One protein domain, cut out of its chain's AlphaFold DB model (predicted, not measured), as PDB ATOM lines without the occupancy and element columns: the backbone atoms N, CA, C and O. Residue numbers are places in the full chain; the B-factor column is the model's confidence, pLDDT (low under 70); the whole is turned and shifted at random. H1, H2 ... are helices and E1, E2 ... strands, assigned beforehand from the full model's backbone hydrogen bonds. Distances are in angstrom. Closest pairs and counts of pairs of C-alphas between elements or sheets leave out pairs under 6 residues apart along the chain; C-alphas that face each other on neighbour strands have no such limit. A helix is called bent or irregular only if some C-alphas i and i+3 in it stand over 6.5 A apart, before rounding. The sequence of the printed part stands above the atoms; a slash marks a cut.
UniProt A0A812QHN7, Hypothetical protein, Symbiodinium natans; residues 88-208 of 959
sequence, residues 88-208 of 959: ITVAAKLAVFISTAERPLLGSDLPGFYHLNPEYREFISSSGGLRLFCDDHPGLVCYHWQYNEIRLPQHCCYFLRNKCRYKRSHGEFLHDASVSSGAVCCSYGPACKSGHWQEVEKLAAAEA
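What this domain is: This is residues 88 to 208 of the 959 residues of the protein "Hypothetical protein" of Symbiodinium natans (UniProt A0A812QHN7). Helix H1 runs through the middle of a helical body, with H6 crossing it on one side and the short helices H2, H3 and H4 and the small E1-E2 hairpin set round its other sides. The opposite end of the longest axis is a looser lobe of loop, made of the short helix H5 and much of the long winding stretch 161 to 195, which leads back to H6. The printed part has 121 residues, with six named helices and two named strands in the order H1, H2, H3, H4, E1, E2, H5, H6; the two strands are antiparallel, and the class is mostly helix, though only 58 residues are in named elements, under half. The whole is compact, with a radius of gyration of the C-alphas of 14.0 A and spans of 42 by 34 by 24 A.

How they stand to each other: E1, residues 142 to 144, and E2, residues 149 to 151, form an antiparallel hairpin at 148 degrees, with N 144 and O 149 at 2.8 A and N 142 and O 151 at 2.9 A, within hydrogen-bond range. Residues 105 to 106 make a short antiparallel pairing with 149 to 150 of E2. H4, residues 130 to 135, comes closest to E1 at the C-alphas of Cys 134 and Cys 142, 5.5 A apart. H1, residues 88 to 100, comes closest to E2 at the C-alphas of Ile 98 and Arg 151, 7.2 A apart. H1 and H6, residues 196 to 208, touch at a steep tilt of 66 degrees, opposite ways; their closest C-alphas, of Lys 93 and Ala 204, are 4.7 A apart. H2, residues 110 to 116, is close to H1 but not clearly touching, about perpendicular at 75 degrees, the closest C-alphas being those of Phe 97 and Phe 113, 7.2 A apart. H3, residues 118 to 126, is also close to H1 but not clearly touching, with the C-alphas of Val 90 and Tyr 120 closest at 6.7 A. H5, residues 157 to 160, is apart from H1 and, only just, from H6, at 8.1 A. Every O i to N i+4 pair is within hydrogen-bond range in H1, H2 and H4, against 4 of 5 in H3 and 6 of 9 in H6; H5 is too short for such a pair.

Where its parts are: H1 begins at C-alpha 88 (161.324, 122.700, 358.833) and is 18.3 A long. H3 is 13.5 A long and H2 10.0 A. E1 begins at C-alpha 142 (150.752, 130.682, 357.409). H6 is 20.2 A long and ends at C-alpha 208 (174.919, 127.404, 360.838); it is irregular, with C-alphas 204 and 207 7.1 A apart.

The domain as a whole: The two C-alphas farthest apart, of Pro 118 and Arg 165, are 43.2 A apart. The printed part has no cut, and the link from H5 to H6, 35 residues, is long. The mean pLDDT of the printed part is 91.5; residues 180 to 181 and 208 are under 70.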
ATOM      1  N   ILE A  88     161.650 122.064 357.555       94.62
ATOM      2  CA  ILE A  88     161.324 122.700 358.833       94.62
ATOM      3  C   ILE A  88     162.315 123.810 359.209       94.62
ATOM      4  O   ILE A  88     161.913 124.820 359.786       94.62
ATOM      5  N   THR A  89     163.592 123.671 358.845       95.00
ATOM      6  CA  THR A  89     164.643 124.667 359.089       95.00
ATOM      7  C   THR A  89     164.424 125.889 358.210       95.00
ATOM      8  O   THR A  89     164.477 127.023 358.695       95.00
ATOM      9  N   VAL A  90     164.079 125.673 356.936       95.94
ATOM     10  CA  VAL A  90     163.710 126.754 356.012       95.94
ATOM     11  C   VAL A  90     162.470 127.495 356.526       95.94
ATOM     12  O   VAL A  90     162.452 128.729 356.551       95.94
ATOM     13  N   ALA A  91     161.460 126.764 357.009       96.75
ATOM     14  CA  ALA A  91     160.246 127.351 357.574       96.75
ATOM     15  C   ALA A  91     160.530 128.132 358.867       96.75
ATOM     16  O   ALA A  91     160.011 129.234 359.046       96.75
ATOM     17  N   ALA A  92     161.403 127.617 359.737       96.62
ATOM     18  CA  ALA A  92     161.815 128.285 360.968       96.62
ATOM     19  C   ALA A  92     162.588 129.583 360.684       96.62
ATOM     20  O   ALA A  92     162.315 130.613 361.300       96.62
ATOM     21  N   LYS A  93     163.499 129.590 359.703       96.44
ATOM     22  CA  LYS A  93     164.206 130.812 359.283       96.44
ATOM     23  C   LYS A  93     163.272 131.838 358.657       96.44
ATOM     24  O   LYS A  93     163.416 133.030 358.929       96.44
ATOM     25  N   LEU A  94     162.301 131.395 357.856       96.88
ATOM     26  CA  LEU A  94     161.263 132.280 357.333       96.88
ATOM     27  C   LEU A  94     160.436 132.884 358.479       96.88
ATOM     28  O   LEU A  94     160.184 134.086 358.471       96.88
ATOM     29  N   ALA A  95     160.097 132.096 359.502       97.12
ATOM     30  CA  ALA A  95     159.393 132.584 360.684       97.12
ATOM     31  C   ALA A  95     160.205 133.634 361.474       97.12
ATOM     32  O   ALA A  95     159.690 134.706 361.800       97.12
ATOM     33  N   VAL A  96     161.498 133.391 361.720       96.56
ATOM     34  CA  VAL A  96     162.394 134.369 362.372       96.56
ATOM     35  C   VAL A  96     162.511 135.654 361.545       96.56
ATOM     36  O   VAL A  96     162.467 136.760 362.095       96.56
ATOM     37  N   PHE A  97     162.593 135.530 360.219       96.00
ATOM     38  CA  PHE A  97     162.644 136.675 359.315       96.00
ATOM     39  C   PHE A  97     161.350 137.510 359.366       96.00
ATOM     40  O   PHE A  97     161.430 138.731 359.502       96.00
ATOM     41  N   ILE A  98     160.168 136.874 359.357       96.19
ATOM     42  CA  ILE A  98     158.875 137.569 359.531       96.19
ATOM     43  C   ILE A  98     158.809 138.255 360.904       96.19
ATOM     44  O   ILE A  98     158.405 139.412 360.989       96.19
ATOM     45  N   SER A  99     159.240 137.577 361.976       95.12
ATOM     46  CA  SER A  99     159.223 138.147 363.331       95.12
ATOM     47  C   SER A  99     160.085 139.402 363.443       95.12
ATOM     48  O   SER A  99     159.706 140.336 364.141       95.12
ATOM     49  N   THR A 100     161.233 139.429 362.765       93.12
ATOM     50  CA  THR A 100     162.159 140.575 362.787       93.12
ATOM     51  C   THR A 100     161.619 141.762 361.989       93.12
ATOM     52  O   THR A 100     161.958 142.907 362.269       93.12
ATOM     53  N   ALA A 101     160.774 141.504 360.990       89.25
ATOM     54  CA  ALA A 101     160.170 142.552 360.178       89.25
ATOM     55  C   ALA A 101     159.052 143.321 360.907       89.25
ATOM     56  O   ALA A 101     158.620 144.352 360.393       89.25
ATOM     57  N   GLU A 102     158.557 142.813 362.047       89.38
ATOM     58  CA  GLU A 102     157.426 143.354 362.833       89.38
ATOM     59  C   GLU A 102     156.131 143.575 362.026       89.38
ATOM     60  O   GLU A 102     155.179 144.206 362.483       89.38
ATOM     61  N   ARG A 103     156.067 143.021 360.814       92.12
ATOM     62  CA  ARG A 103     154.910 143.054 359.929       92.12
ATOM     63  C   ARG A 103     154.840 141.758 359.130       92.12
ATOM     64  O   ARG A 103     155.875 141.147 358.858       92.12
ATOM     65  N   PRO A 104     153.642 141.351 358.704       92.12
ATOM     66  CA  PRO A 104     153.507 140.271 357.745       92.12
ATOM     67  C   PRO A 104     154.298 140.528 356.460       92.12
ATOM     68  O   PRO A 104     154.393 141.671 355.997       92.12
ATOM     69  N   LEU A 105     154.848 139.469 355.870       95.06
ATOM     70  CA  LEU A 105     155.575 139.579 354.608       95.06
ATOM     71  C   LEU A 105     154.607 139.498 353.443       95.06
ATOM     72  O   LEU A 105     153.875 138.523 353.302       95.06
ATOM     73  N   LEU A 106     154.650 140.483 352.558       93.25
ATOM     74  CA  LEU A 106     153.979 140.383 351.270       93.25
ATOM     75  C   LEU A 106     154.832 139.539 350.320       93.25
ATOM     76  O   LEU A 106     156.054 139.462 350.459       93.25
ATOM     77  N   GLY A 107     154.221 138.963 349.283       86.12
ATOM     78  CA  GLY A 107     154.973 138.273 348.228       86.12
ATOM     79  C   GLY A 107     156.085 139.135 347.597       86.12
ATOM     80  O   GLY A 107     157.089 138.599 347.134       86.12
ATOM     81  N   SER A 108     155.954 140.466 347.636       88.19
ATOM     82  CA  SER A 108     156.980 141.428 347.204       88.19
ATOM     83  C   SER A 108     158.175 141.567 348.153       88.19
ATOM     84  O   SER A 108     159.206 142.079 347.730       88.19
ATOM     85  N   ASP A 109     158.059 141.136 349.413       90.75
ATOM     86  CA  ASP A 109     159.130 141.185 350.418       90.75
ATOM     87  C   ASP A 109     160.024 139.920 350.381       90.75
ATOM     88  O   ASP A 109     161.178 139.950 350.814       90.75
ATOM     89  N   LEU A 110     159.536 138.817 349.794       93.06
ATOM     90  CA  LEU A 110     160.279 137.555 349.625       93.06
ATOM     91  C   LEU A 110     161.639 137.681 348.927       93.06
ATOM     92  O   LEU A 110     162.554 136.963 349.326       93.06
ATOM     93  N   PRO A 111     161.843 138.556 347.919       94.06
ATOM     94  CA  PRO A 111     163.171 138.769 347.357       94.06
ATOM     95  C   PRO A 111     164.209 139.169 348.408       94.06
ATOM     96  O   PRO A 111     165.364 138.784 348.264       94.06
ATOM     97  N   GLY A 112     163.821 139.883 349.474       88.62
ATOM     98  CA  GLY A 112     164.710 140.209 350.592       88.62
ATOM     99  C   GLY A 112     165.117 138.971 351.395       88.62
ATOM    100  O   GLY A 112     166.298 138.791 351.681       88.62
ATOM    101  N   PHE A 113     164.164 138.077 351.672       94.88
ATOM    102  CA  PHE A 113     164.426 136.787 352.318       94.88
ATOM    103  C   PHE A 113     165.337 135.892 351.463       94.88
ATOM    104  O   PHE A 113     166.360 135.401 351.939       94.88
ATOM    105  N   TYR A 114     165.022 135.750 350.172       95.94
ATOM    106  CA  TYR A 114     165.831 134.980 349.223       95.94
ATOM    107  C   TYR A 114     167.191 135.613 348.942       95.94
ATOM    108  O   TYR A 114     168.116 134.922 348.538       95.94
ATOM    109  N   HIS A 115     167.346 136.923 349.128       88.88
ATOM    110  CA  HIS A 115     168.653 137.558 349.001       88.88
ATOM    111  C   HIS A 115     169.598 137.138 350.130       88.88
ATOM    112  O   HIS A 115     170.800 137.025 349.895       88.88
ATOM    113  N   LEU A 116     169.059 136.903 351.331       87.75
ATOM    114  CA  LEU A 116     169.827 136.419 352.476       87.75
ATOM    115  C   LEU A 116     170.135 134.920 352.374       87.75
ATOM    116  O   LEU A 116     171.202 134.518 352.814       87.75
ATOM    117  N   ASN A 117     169.236 134.131 351.775       90.00
ATOM    118  CA  ASN A 117     169.390 132.681 351.606       90.00
ATOM    119  C   ASN A 117     168.911 132.251 350.196       90.00
ATOM    120  O   ASN A 117     167.753 131.844 350.023       90.00
ATOM    121  N   PRO A 118     169.745 132.412 349.151       90.44
ATOM    122  CA  PRO A 118     169.361 132.155 347.757       90.44
ATOM    123  C   PRO A 118     168.850 130.737 347.487       90.44
ATOM    124  O   PRO A 118     167.938 130.551 346.678       90.44
ATOM    125  N   GLU A 119     169.406 129.750 348.181       92.06
ATOM    126  CA  GLU A 119     169.069 128.331 348.101       92.06
ATOM    127  C   GLU A 119     167.626 128.030 348.542       92.06
ATOM    128  O   GLU A 119     166.984 127.134 347.989       92.06
ATOM    129  N   TYR A 120     167.045 128.840 349.435       95.25
ATOM    130  CA  TYR A 120     165.661 128.643 349.890       95.25
ATOM    131  C   TYR A 120     164.646 128.936 348.796       95.25
ATOM    132  O   TYR A 120     163.544 128.392 348.809       95.25
ATOM    133  N   ARG A 121     165.004 129.760 347.807       94.94
ATOM    134  CA  ARG A 121     164.112 130.044 346.681       94.94
ATOM    135  C   ARG A 121     163.839 128.790 345.862       94.94
ATOM    136  O   ARG A 121     162.692 128.549 345.487       94.94
ATOM    137  N   GLU A 122     164.885 128.032 345.551       89.44
ATOM    138  CA  GLU A 122     164.762 126.801 344.770       89.44
ATOM    139  C   GLU A 122     164.035 125.730 345.583       89.44
ATOM    140  O   GLU A 122     163.104 125.120 345.065       89.44
ATOM    141  N   PHE A 123     164.360 125.615 346.874       94.38
ATOM    142  CA  PHE A 123     163.713 124.690 347.806       94.38
ATOM    143  C   PHE A 123     162.200 124.930 347.965       94.38
ATOM    144  O   PHE A 123     161.383 124.018 347.831       94.38
ATOM    145  N   ILE A 124     161.784 126.177 348.202       94.75
ATOM    146  CA  ILE A 124     160.358 126.516 348.325       94.75
ATOM    147  C   ILE A 124     159.643 126.320 346.981       94.75
ATOM    148  O   ILE A 124     158.490 125.890 346.936       94.75
ATOM    149  N   SER A 125     160.320 126.599 345.864       91.44
ATOM    150  CA  SER A 125     159.749 126.390 344.529       91.44
ATOM    151  C   SER A 125     159.573 124.904 344.201       91.44
ATOM    152  O   SER A 125     158.562 124.538 343.603       91.44
ATOM    153  N   SER A 126     160.520 124.046 344.593       88.75
ATOM    154  CA  SER A 126     160.436 122.595 344.383       88.75
ATOM    155  C   SER A 126     159.383 121.932 345.272       88.75
ATOM    156  O   SER A 126     158.779 120.951 344.848       88.75
ATOM    157  N   SER A 127     159.064 122.532 346.424       88.19
ATOM    158  CA  SER A 127     157.967 122.128 347.324       88.19
ATOM    159  C   SER A 127     156.562 122.456 346.775       88.19
ATOM    160  O   SER A 127     155.587 122.516 347.513       88.19
ATOM    161  N   GLY A 128     156.435 122.734 345.472       90.25
ATOM    162  CA  GLY A 128     155.178 123.153 344.843       90.25
ATOM    163  C   GLY A 128     154.863 124.648 345.000       90.25
ATOM    164  O   GLY A 128     153.771 125.097 344.643       90.25
ATOM    165  N   GLY A 129     155.827 125.438 345.480       92.38
ATOM    166  CA  GLY A 129     155.714 126.880 345.670       92.38
ATOM    167  C   GLY A 129     155.374 127.278 347.105       92.38
ATOM    168  O   GLY A 129     155.049 126.456 347.957       92.38
ATOM    169  N   LEU A 130     155.421 128.587 347.362       94.12
ATOM    170  CA  LEU A 130     155.314 129.151 348.712       94.12
ATOM    171  C   LEU A 130     154.043 128.746 349.463       94.12
ATOM    172  O   LEU A 130     154.090 128.531 350.665       94.12
ATOM    173  N   ARG A 131     152.910 128.654 348.764       93.62
ATOM    174  CA  ARG A 131     151.644 128.285 349.394       93.62
ATOM    175  C   ARG A 131     151.701 126.873 349.975       93.62
ATOM    176  O   ARG A 131     151.427 126.717 351.154       93.62
ATOM    177  N   LEU A 132     152.070 125.888 349.153       92.88
ATOM    178  CA  LEU A 132     152.164 124.491 349.585       92.88
ATOM    179  C   LEU A 132     153.217 124.338 350.683       92.88
ATOM    180  O   LEU A 132     152.945 123.727 351.705       92.88
ATOM    181  N   PHE A 133     154.348 125.029 350.537       95.81
ATOM    182  CA  PHE A 133     155.368 125.088 351.577       95.81
ATOM    183  C   PHE A 133     154.836 125.625 352.921       95.81
ATOM    184  O   PHE A 133     155.155 125.082 353.974       95.81
ATOM    185  N   CYS A 134     154.014 126.680 352.922       95.56
ATOM    186  CA  CYS A 134     153.399 127.169 354.158       95.56
ATOM    187  C   CYS A 134     152.332 126.211 354.709       95.56
ATOM    188  O   CYS A 134     152.244 126.054 355.925       95.56
ATOM    189  N   ASP A 135     151.546 125.577 353.835       92.25
ATOM    190  CA  ASP A 135     150.520 124.602 354.218       92.25
ATOM    191  C   ASP A 135     151.144 123.346 354.874       92.25
ATOM    192  O   ASP A 135     150.536 122.768 355.774       92.25
ATOM    193  N   ASP A 136     152.376 122.981 354.495       93.75
ATOM    194  CA  ASP A 136     153.155 121.881 355.088       93.75
ATOM    195  C   ASP A 136     153.778 122.238 356.458       93.75
ATOM    196  O   ASP A 136     154.167 121.353 357.228       93.75
ATOM    197  N   HIS A 137     153.842 123.530 356.808       95.00
ATOM    198  CA  HIS A 137     154.441 124.025 358.055       95.00
ATOM    199  C   HIS A 137     153.514 124.961 358.858       95.00
ATOM    200  O   HIS A 137     153.946 126.042 359.286       95.00
ATOM    201  N   PRO A 138     152.268 124.541 359.162       94.00
ATOM    202  CA  PRO A 138     151.229 125.411 359.721       94.00
ATOM    203  C   PRO A 138     151.540 125.927 361.135       94.00
ATOM    204  O   PRO A 138     150.941 126.906 361.572       94.00
ATOM    205  N   GLY A 139     152.482 125.298 361.851       94.81
ATOM    206  CA  GLY A 139     152.962 125.753 363.160       94.81
ATOM    207  C   GLY A 139     154.011 126.873 363.107       94.81
ATOM    208  O   GLY A 139     154.250 127.533 364.120       94.81
ATOM    209  N   LEU A 140     154.640 127.102 361.949       96.38
ATOM    210  CA  LEU A 140     155.741 128.057 361.778       96.38
ATOM    211  C   LEU A 140     155.350 129.245 360.898       96.38
ATOM    212  O   LEU A 140     155.679 130.386 361.213       96.38
ATOM    213  N   VAL A 141     154.627 128.993 359.810       96.31
ATOM    214  CA  VAL A 141     154.237 130.015 358.836       96.31
ATOM    215  C   VAL A 141     152.834 129.733 358.314       96.31
ATOM    216  O   VAL A 141     152.413 128.588 358.215       96.31
ATOM    217  N   CYS A 142     152.090 130.784 357.979       94.69
ATOM    218  CA  CYS A 142     150.752 130.682 357.409       94.69
ATOM    219  C   CYS A 142     150.636 131.604 356.194       94.69
ATOM    220  O   CYS A 142     151.039 132.769 356.254       94.69
ATOM    221  N   TYR A 143     150.081 131.093 355.095       93.94
ATOM    222  CA  TYR A 143     149.901 131.847 353.857       93.94
ATOM    223  C   TYR A 143     148.447 132.302 353.684       93.94
ATOM    224  O   TYR A 143     147.523 131.497 353.563       93.94
ATOM    225  N   HIS A 144     148.231 133.616 353.619       91.94
ATOM    226  CA  HIS A 144     146.923 134.226 353.421       91.94
ATOM    227  C   HIS A 144     146.713 134.626 351.954       91.94
ATOM    228  O   HIS A 144     147.146 135.684 351.489       91.94
ATOM    229  N   TRP A 145     145.976 133.793 351.218       86.31
ATOM    230  CA  TRP A 145     145.792 133.921 349.767       86.31
ATOM    231  C   TRP A 145     145.150 135.240 349.313       86.31
ATOM    232  O   TRP A 145     145.533 135.761 348.271       86.31
ATOM    233  N   GLN A 146     144.214 135.811 350.082       81.19
ATOM    234  CA  GLN A 146     143.519 137.048 349.673       81.19
ATOM    235  C   GLN A 146     144.453 138.258 349.566       81.19
ATOM    236  O   GLN A 146     144.146 139.200 348.841       81.19
ATOM    237  N   TYR A 147     145.573 138.234 350.292       84.62
ATOM    238  CA  TYR A 147     146.499 139.362 350.402       84.62
ATOM    239  C   TYR A 147     147.908 139.016 349.913       84.62
ATOM    240  O   TYR A 147     148.788 139.871 349.953       84.62
ATOM    241  N   ASN A 148     148.118 137.783 349.427       90.06
ATOM    242  CA  ASN A 148     149.435 137.245 349.081       90.06
ATOM    243  C   ASN A 148     150.462 137.512 350.197       90.06
ATOM    244  O   ASN A 148     151.540 138.065 349.969       90.06
ATOM    245  N   GLU A 149     150.060 137.179 351.420       95.31
ATOM    246  CA  GLU A 149     150.724 137.591 352.648       95.31
ATOM    247  C   GLU A 149     151.106 136.363 353.473       95.31
ATOM    248  O   GLU A 149     150.314 135.435 353.621       95.31
ATOM    249  N   ILE A 150     152.316 136.361 354.017       96.12
ATOM    250  CA  ILE A 150     152.849 135.319 354.886       96.12
ATOM    251  C   ILE A 150     152.868 135.881 356.303       96.12
ATOM    252  O   ILE A 150     153.497 136.908 356.575       96.12
ATOM    253  N   ARG A 151     152.167 135.208 357.210       96.25
ATOM    254  CA  ARG A 151     152.055 135.585 358.619       96.25
ATOM    255  C   ARG A 151     152.651 134.507 359.504       96.25
ATOM    256  O   ARG A 151     152.695 133.334 359.139       96.25
ATOM    257  N   LEU A 152     153.043 134.916 360.705       96.19
ATOM    258  CA  LEU A 152     153.280 133.975 361.788       96.19
ATOM    259  C   LEU A 152     151.929 133.499 362.325       96.19
ATOM    260  O   LEU A 152     151.080 134.342 362.642       96.19
ATOM    261  N   PRO A 153     151.699 132.184 362.442       93.69
ATOM    262  CA  PRO A 153     150.519 131.686 363.122       93.69
ATOM    263  C   PRO A 153     150.596 132.111 364.596       93.69
ATOM    264  O   PRO A 153     151.652 132.048 365.219       93.69
ATOM    265  N   GLN A 154     149.487 132.586 365.165       93.56
ATOM    266  CA  GLN A 154     149.434 132.998 366.570       93.56
ATOM    267  C   GLN A 154     148.899 131.854 367.439       93.56
ATOM    268  O   GLN A 154     147.784 131.916 367.953       93.56
ATOM    269  N   HIS A 155     149.655 130.770 367.625       95.25
ATOM    270  CA  HIS A 155     149.165 129.675 368.472       95.25
ATOM    271  C   HIS A 155     149.004 130.117 369.930       95.25
ATOM    272  O   HIS A 155     149.879 130.774 370.503       95.25
ATOM    273  N   CYS A 156     147.893 129.735 370.566       95.56
ATOM    274  CA  CYS A 156     147.660 130.072 371.967       95.56
ATOM    275  C   CYS A 156     148.745 129.422 372.841       95.56
ATOM    276  O   CYS A 156     148.781 128.203 373.006       95.56
ATOM    277  N   CYS A 157     149.607 130.224 373.468       95.19
ATOM    278  CA  CYS A 157     150.686 129.681 374.299       95.19
ATOM    279  C   CYS A 157     150.164 128.849 375.484       95.19
ATOM    280  O   CYS A 157     150.777 127.854 375.861       95.19
ATOM    281  N   TYR A 158     149.000 129.187 376.049       94.44
ATOM    282  CA  TYR A 158     148.377 128.358 377.084       94.44
ATOM    283  C   TYR A 158     147.885 127.015 376.539       94.44
ATOM    284  O   TYR A 158     147.921 126.031 377.271       94.44
ATOM    285  N   PHE A 159     147.437 126.961 375.282       94.19
ATOM    286  CA  PHE A 159     146.974 125.726 374.646       94.19
ATOM    287  C   PHE A 159     148.144 124.777 374.416       94.19
ATOM    288  O   PHE A 159     148.088 123.645 374.880       94.19
ATOM    289  N   LEU A 160     149.246 125.283 373.850       92.69
ATOM    290  CA  LEU A 160     150.488 124.519 373.668       92.69
ATOM    291  C   LEU A 160     151.036 123.947 374.992       92.69
ATOM    292  O   LEU A 160     151.742 122.946 375.001       92.69
ATOM    293  N   ARG A 161     150.675 124.556 376.129       92.12
ATOM    294  CA  ARG A 161     151.053 124.120 377.485       92.12
ATOM    295  C   ARG A 161     149.997 123.262 378.184       92.12
ATOM    296  O   ARG A 161     150.149 123.001 379.375       92.12
ATOM    297  N   ASN A 162     148.905 122.899 377.510       93.44
ATOM    298  CA  ASN A 162     147.741 122.224 378.097       93.44
ATOM    299  C   ASN A 162     147.133 122.967 379.310       93.44
ATOM    300  O   ASN A 162     146.578 122.358 380.221       93.44
ATOM    301  N   LYS A 163     147.252 124.301 379.349       94.81
ATOM    302  CA  LYS A 163     146.726 125.189 380.406       94.81
ATOM    303  C   LYS A 163     145.610 126.116 379.923       94.81
ATOM    304  O   LYS A 163     145.091 126.908 380.712       94.81
ATOM    305  N   CYS A 164     145.256 126.073 378.639       94.50
ATOM    306  CA  CYS A 164     144.165 126.889 378.124       94.50
ATOM    307  C   CYS A 164     142.816 126.337 378.592       94.50
ATOM    308  O   CYS A 164     142.574 125.136 378.532       94.50
ATOM    309  N   ARG A 165     141.925 127.224 379.050       95.25
ATOM    310  CA  ARG A 165     140.559 126.855 379.463       95.25
ATOM    311  C   ARG A 165     139.605 126.678 378.278       95.25
ATOM    312  O   ARG A 165     138.555 126.059 378.428       95.25
ATOM    313  N   TYR A 166     139.954 127.227 377.116       93.69
ATOM    314  CA  TYR A 166     139.173 127.093 375.893       93.69
ATOM    315  C   TYR A 166     139.544 125.787 375.181       93.69
ATOM    316  O   TYR A 166     140.713 125.423 375.124       93.69
ATOM    317  N   LYS A 167     138.544 125.078 374.646       86.44
ATOM    318  CA  LYS A 167     138.733 123.815 373.901       86.44
ATOM    319  C   LYS A 167     138.919 124.015 372.388       86.44
ATOM    320  O   LYS A 167     138.990 123.039 371.651       86.44
ATOM    321  N   ARG A 168     138.864 125.262 371.917       92.50
ATOM    322  CA  ARG A 168     138.907 125.670 370.507       92.50
ATOM    323  C   ARG A 168     139.644 127.004 370.405       92.50
ATOM    324  O   ARG A 168     139.739 127.716 371.409       92.50
ATOM    325  N   SER A 169     140.087 127.347 369.193       92.75
ATOM    326  CA  SER A 169     140.673 128.652 368.872       92.75
ATOM    327  C   SER A 169     139.798 129.782 369.415       92.75
ATOM    328  O   SER A 169     138.568 129.712 369.340       92.75
ATOM    329  N   HIS A 170     140.420 130.803 369.996       90.62
ATOM    330  CA  HIS A 170     139.708 131.915 370.619       90.62
ATOM    331  C   HIS A 170     140.430 133.234 370.361       90.62
ATOM    332  O   HIS A 170     141.651 133.328 370.498       90.62
ATOM    333  N   GLY A 171     139.657 134.265 370.012       90.19
ATOM    334  CA  GLY A 171     140.222 135.492 369.457       90.19
ATOM    335  C   GLY A 171     141.009 135.178 368.184       90.19
ATOM    336  O   GLY A 171     140.539 134.417 367.343       90.19
ATOM    337  N   GLU A 172     142.226 135.708 368.094       86.94
ATOM    338  CA  GLU A 172     143.175 135.416 367.010       86.94
ATOM    339  C   GLU A 172     144.063 134.192 367.304       86.94
ATOM    340  O   GLU A 172     144.918 133.832 366.496       86.94
ATOM    341  N   PHE A 173     143.869 133.526 368.452       93.38
ATOM    342  CA  PHE A 173     144.767 132.468 368.897       93.38
ATOM    343  C   PHE A 173     144.335 131.077 368.436       93.38
ATOM    344  O   PHE A 173     143.250 130.596 368.780       93.38
ATOM    345  N   LEU A 174     145.229 130.397 367.723       93.25
ATOM    346  CA  LEU A 174     144.973 129.093 367.113       93.25
ATOM    347  C   LEU A 174     145.160 127.942 368.114       93.25
ATOM    348  O   LEU A 174     146.172 127.872 368.819       93.25
ATOM    349  N   HIS A 175     144.181 127.033 368.165       92.12
ATOM    350  CA  HIS A 175     144.246 125.730 368.844       92.12
ATOM    351  C   HIS A 175     144.259 124.635 367.784       92.12
ATOM    352  O   HIS A 175     143.259 123.953 367.561       92.12
ATOM    353  N   ASP A 176     145.371 124.522 367.073       87.69
ATOM    354  CA  ASP A 176     145.526 123.493 366.057       87.69
ATOM    355  C   ASP A 176     146.172 122.253 366.680       87.69
ATOM    356  O   ASP A 176     147.308 122.303 367.151       87.69
ATOM    357  N   ALA A 177     145.424 121.151 366.720       76.38
ATOM    358  CA  ALA A 177     145.897 119.883 367.267       76.38
ATOM    359  C   ALA A 177     146.922 119.187 366.356       76.38
ATOM    360  O   ALA A 177     147.637 118.309 366.834       76.38
ATOM    361  N   SER A 178     147.012 119.577 365.075       78.19
ATOM    362  CA  SER A 178     148.049 119.079 364.158       78.19
ATOM    363  C   SER A 178     149.448 119.560 364.548       78.19
ATOM    364  O   SER A 178     150.450 118.951 364.183       78.19
ATOM    365  N   VAL A 179     149.521 120.610 365.368       81.56
ATOM    366  CA  VAL A 179     150.757 121.180 365.882       81.56
ATOM    367  C   VAL A 179     151.105 120.508 367.218       81.56
ATOM    368  O   VAL A 179     151.004 121.091 368.299       81.56
ATOM    369  N   SER A 180     151.462 119.222 367.168       56.47
ATOM    370  CA  SER A 180     151.909 118.471 368.347       56.47
ATOM    371  C   SER A 180     153.363 118.819 368.694       56.47
ATOM    372  O   SER A 180     154.240 118.629 367.860       56.47
ATOM    373  N   SER A 181     153.595 119.334 369.912       60.81
ATOM    374  CA  SER A 181     154.895 119.556 370.588       60.81
ATOM    375  C   SER A 181     156.135 119.609 369.671       60.81
ATOM    376  O   SER A 181     156.861 118.624 369.540       60.81
ATOM    377  N   GLY A 182     156.385 120.771 369.068       79.75
ATOM    378  CA  GLY A 182     157.557 121.047 368.234       79.75
ATOM    379  C   GLY A 182     157.900 122.538 368.230       79.75
ATOM    380  O   GLY A 182     157.450 123.282 369.103       79.75
ATOM    381  N   ALA A 183     158.681 122.986 367.247       90.81
ATOM    382  CA  ALA A 183     158.913 124.408 367.013       90.81
ATOM    383  C   ALA A 183     157.622 125.070 366.513       90.81
ATOM    384  O   ALA A 183     157.094 124.710 365.461       90.81
ATOM    385  N   VAL A 184     157.085 126.006 367.299       95.56
ATOM    386  CA  VAL A 184     155.779 126.624 367.040       95.56
ATOM    387  C   VAL A 184     155.830 128.110 367.336       95.56
ATOM    388  O   VAL A 184     156.247 128.539 368.417       95.56
ATOM    389  N   CYS A 185     155.303 128.901 366.408       95.31
ATOM    390  CA  CYS A 185     155.082 130.321 366.605       95.31
ATOM    391  C   CYS A 185     153.881 130.519 367.538       95.31
ATOM    392  O   CYS A 185     152.726 130.323 367.169       95.31
ATOM    393  N   CYS A 186     154.144 130.854 368.801       95.62
ATOM    394  CA  CYS A 186     153.081 131.139 369.762       95.62
ATOM    395  C   CYS A 186     152.785 132.642 369.847       95.62
ATOM    396  O   CYS A 186     153.610 133.479 369.493       95.62
ATOM    397  N   SER A 187     151.638 132.983 370.426       93.75
ATOM    398  CA  SER A 187     151.136 134.351 370.592       93.75
ATOM    399  C   SER A 187     152.051 135.327 371.346       93.75
ATOM    400  O   SER A 187     151.814 136.526 371.305       93.75
ATOM    401  N   TYR A 188     153.055 134.837 372.079       93.94
ATOM    402  CA  TYR A 188     154.026 135.682 372.790       93.94
ATOM    403  C   TYR A 188     155.309 135.944 371.983       93.94
ATOM    404  O   TYR A 188     156.191 136.640 372.485       93.94
ATOM    405  N   GLY A 189     155.434 135.382 370.772       93.00
ATOM    406  CA  GLY A 189     156.608 135.545 369.912       93.00
ATOM    407  C   GLY A 189     157.930 135.198 370.623       93.00
ATOM    408  O   GLY A 189     157.935 134.324 371.502       93.00
ATOM    409  N   PRO A 190     159.028 135.916 370.311       92.25
ATOM    410  CA  PRO A 190     160.326 135.756 370.977       92.25
ATOM    411  C   PRO A 190     160.301 135.968 372.498       92.25
ATOM    412  O   PRO A 190     161.121 135.410 373.221       92.25
ATOM    413  N   ALA A 191     159.322 136.709 373.028       93.06
ATOM    414  CA  ALA A 191     159.184 136.957 374.466       93.06
ATOM    415  C   ALA A 191     158.549 135.780 375.245       93.06
ATOM    416  O   ALA A 191     158.279 135.881 376.449       93.06
ATOM    417  N   CYS A 192     158.273 134.648 374.589       94.38
ATOM    418  CA  CYS A 192     157.654 133.489 375.221       94.38
ATOM    419  C   CYS A 192     158.570 132.826 376.266       94.38
ATOM    420  O   CYS A 192     159.453 132.035 375.943       94.38
ATOM    421  N   LYS A 193     158.252 133.010 377.554       92.94
ATOM    422  CA  LYS A 193     158.961 132.370 378.687       92.94
ATOM    423  C   LYS A 193     158.894 130.837 378.723       92.94
ATOM    424  O   LYS A 193     159.506 130.225 379.587       92.94
ATOM    425  N   SER A 194     158.082 130.216 377.864       90.62
ATOM    426  CA  SER A 194     157.916 128.753 377.822       90.62
ATOM    427  C   SER A 194     158.795 128.085 376.767       90.62
ATOM    428  O   SER A 194     158.668 126.885 376.571       90.62
ATOM    429  N   GLY A 195     159.644 128.850 376.072       91.25
ATOM    430  CA  GLY A 195     160.630 128.305 375.142       91.25
ATOM    431  C   GLY A 195     160.087 127.879 373.777       91.25
ATOM    432  O   GLY A 195     160.868 127.434 372.949       91.25
ATOM    433  N   HIS A 196     158.790 128.058 373.478       93.69
ATOM    434  CA  HIS A 196     158.241 127.687 372.160       93.69
ATOM    435  C   HIS A 196     159.002 128.350 371.000       93.69
ATOM    436  O   HIS A 196     159.261 127.708 369.990       93.69
ATOM    437  N   TRP A 197     159.395 129.617 371.176       94.50
ATOM    438  CA  TRP A 197     160.173 130.357 370.183       94.50
ATOM    439  C   TRP A 197     161.666 130.002 370.195       94.50
ATOM    440  O   TRP A 197     162.305 130.044 369.153       94.50
ATOM    441  N   GLN A 198     162.209 129.570 371.339       94.69
ATOM    442  CA  GLN A 198     163.608 129.138 371.436       94.69
ATOM    443  C   GLN A 198     163.872 127.907 370.567       94.69
ATOM    444  O   GLN A 198     164.925 127.816 369.950       94.69
ATOM    445  N   GLU A 199     162.911 126.983 370.460       93.88
ATOM    446  CA  GLU A 199     163.029 125.851 369.532       93.88
ATOM    447  C   GLU A 199     162.930 126.294 368.060       93.88
ATOM    448  O   GLU A 199     163.646 125.754 367.222       93.88
ATOM    449  N   VAL A 200     162.127 127.321 367.735       95.56
ATOM    450  CA  VAL A 200     162.101 127.922 366.382       95.56
ATOM    451  C   VAL A 200     163.460 128.541 366.047       95.56
ATOM    452  O   VAL A 200     164.017 128.271 364.986       95.56
ATOM    453  N   GLU A 201     164.032 129.327 366.960       95.75
ATOM    454  CA  GLU A 201     165.353 129.944 366.791       95.75
ATOM    455  C   GLU A 201     166.469 128.901 366.710       95.75
ATOM    456  O   GLU A 201     167.371 129.027 365.885       95.75
ATOM    457  N   LYS A 202     166.389 127.840 367.515       95.00
ATOM    458  CA  LYS A 202     167.342 126.729 367.498       95.00
ATOM    459  C   LYS A 202     167.297 125.962 366.180       95.00
ATOM    460  O   LYS A 202     168.358 125.682 365.630       95.00
ATOM    461  N   LEU A 203     166.109 125.671 365.640       94.50
ATOM    462  CA  LEU A 203     165.979 125.096 364.296       94.50
ATOM    463  C   LEU A 203     166.536 126.050 363.237       94.50
ATOM    464  O   LEU A 203     167.319 125.634 362.390       94.50
ATOM    465  N   ALA A 204     166.214 127.342 363.326       94.44
ATOM    466  CA  ALA A 204     166.726 128.345 362.398       94.44
ATOM    467  C   ALA A 204     168.260 128.516 362.462       94.44
ATOM    468  O   ALA A 204     168.881 128.917 361.475       94.44
ATOM    469  N   ALA A 205     168.877 128.202 363.603       92.88
ATOM    470  CA  ALA A 205     170.321 128.243 363.812       92.88
ATOM    471  C   ALA A 205     171.038 126.922 363.472       92.88
ATOM    472  O   ALA A 205     172.246 126.945 363.252       92.88
ATOM    473  N   ALA A 206     170.330 125.788 363.395       85.44
ATOM    474  CA  ALA A 206     170.934 124.459 363.262       85.44
ATOM    475  C   ALA A 206     171.835 124.317 362.018       85.44
ATOM    476  O   ALA A 206     172.923 123.750 362.111       85.44
ATOM    477  N   GLU A 207     171.451 124.921 360.890       71.56
ATOM    478  CA  GLU A 207     172.250 124.923 359.651       71.56
ATOM    479  C   GLU A 207     173.589 125.652 359.771       71.56
ATOM    480  O   GLU A 207     174.557 125.251 359.129       71.56
ATOM    481  N   ALA A 208     173.670 126.681 360.621       61.66
ATOM    482  CA  ALA A 208     174.919 127.404 360.838       61.66
ATOM    483  C   ALA A 208     175.954 126.559 361.600       61.66
ATOM    484  O   ALA A 208     177.121 126.907 361.607       61.66
TER     485      ALA A 208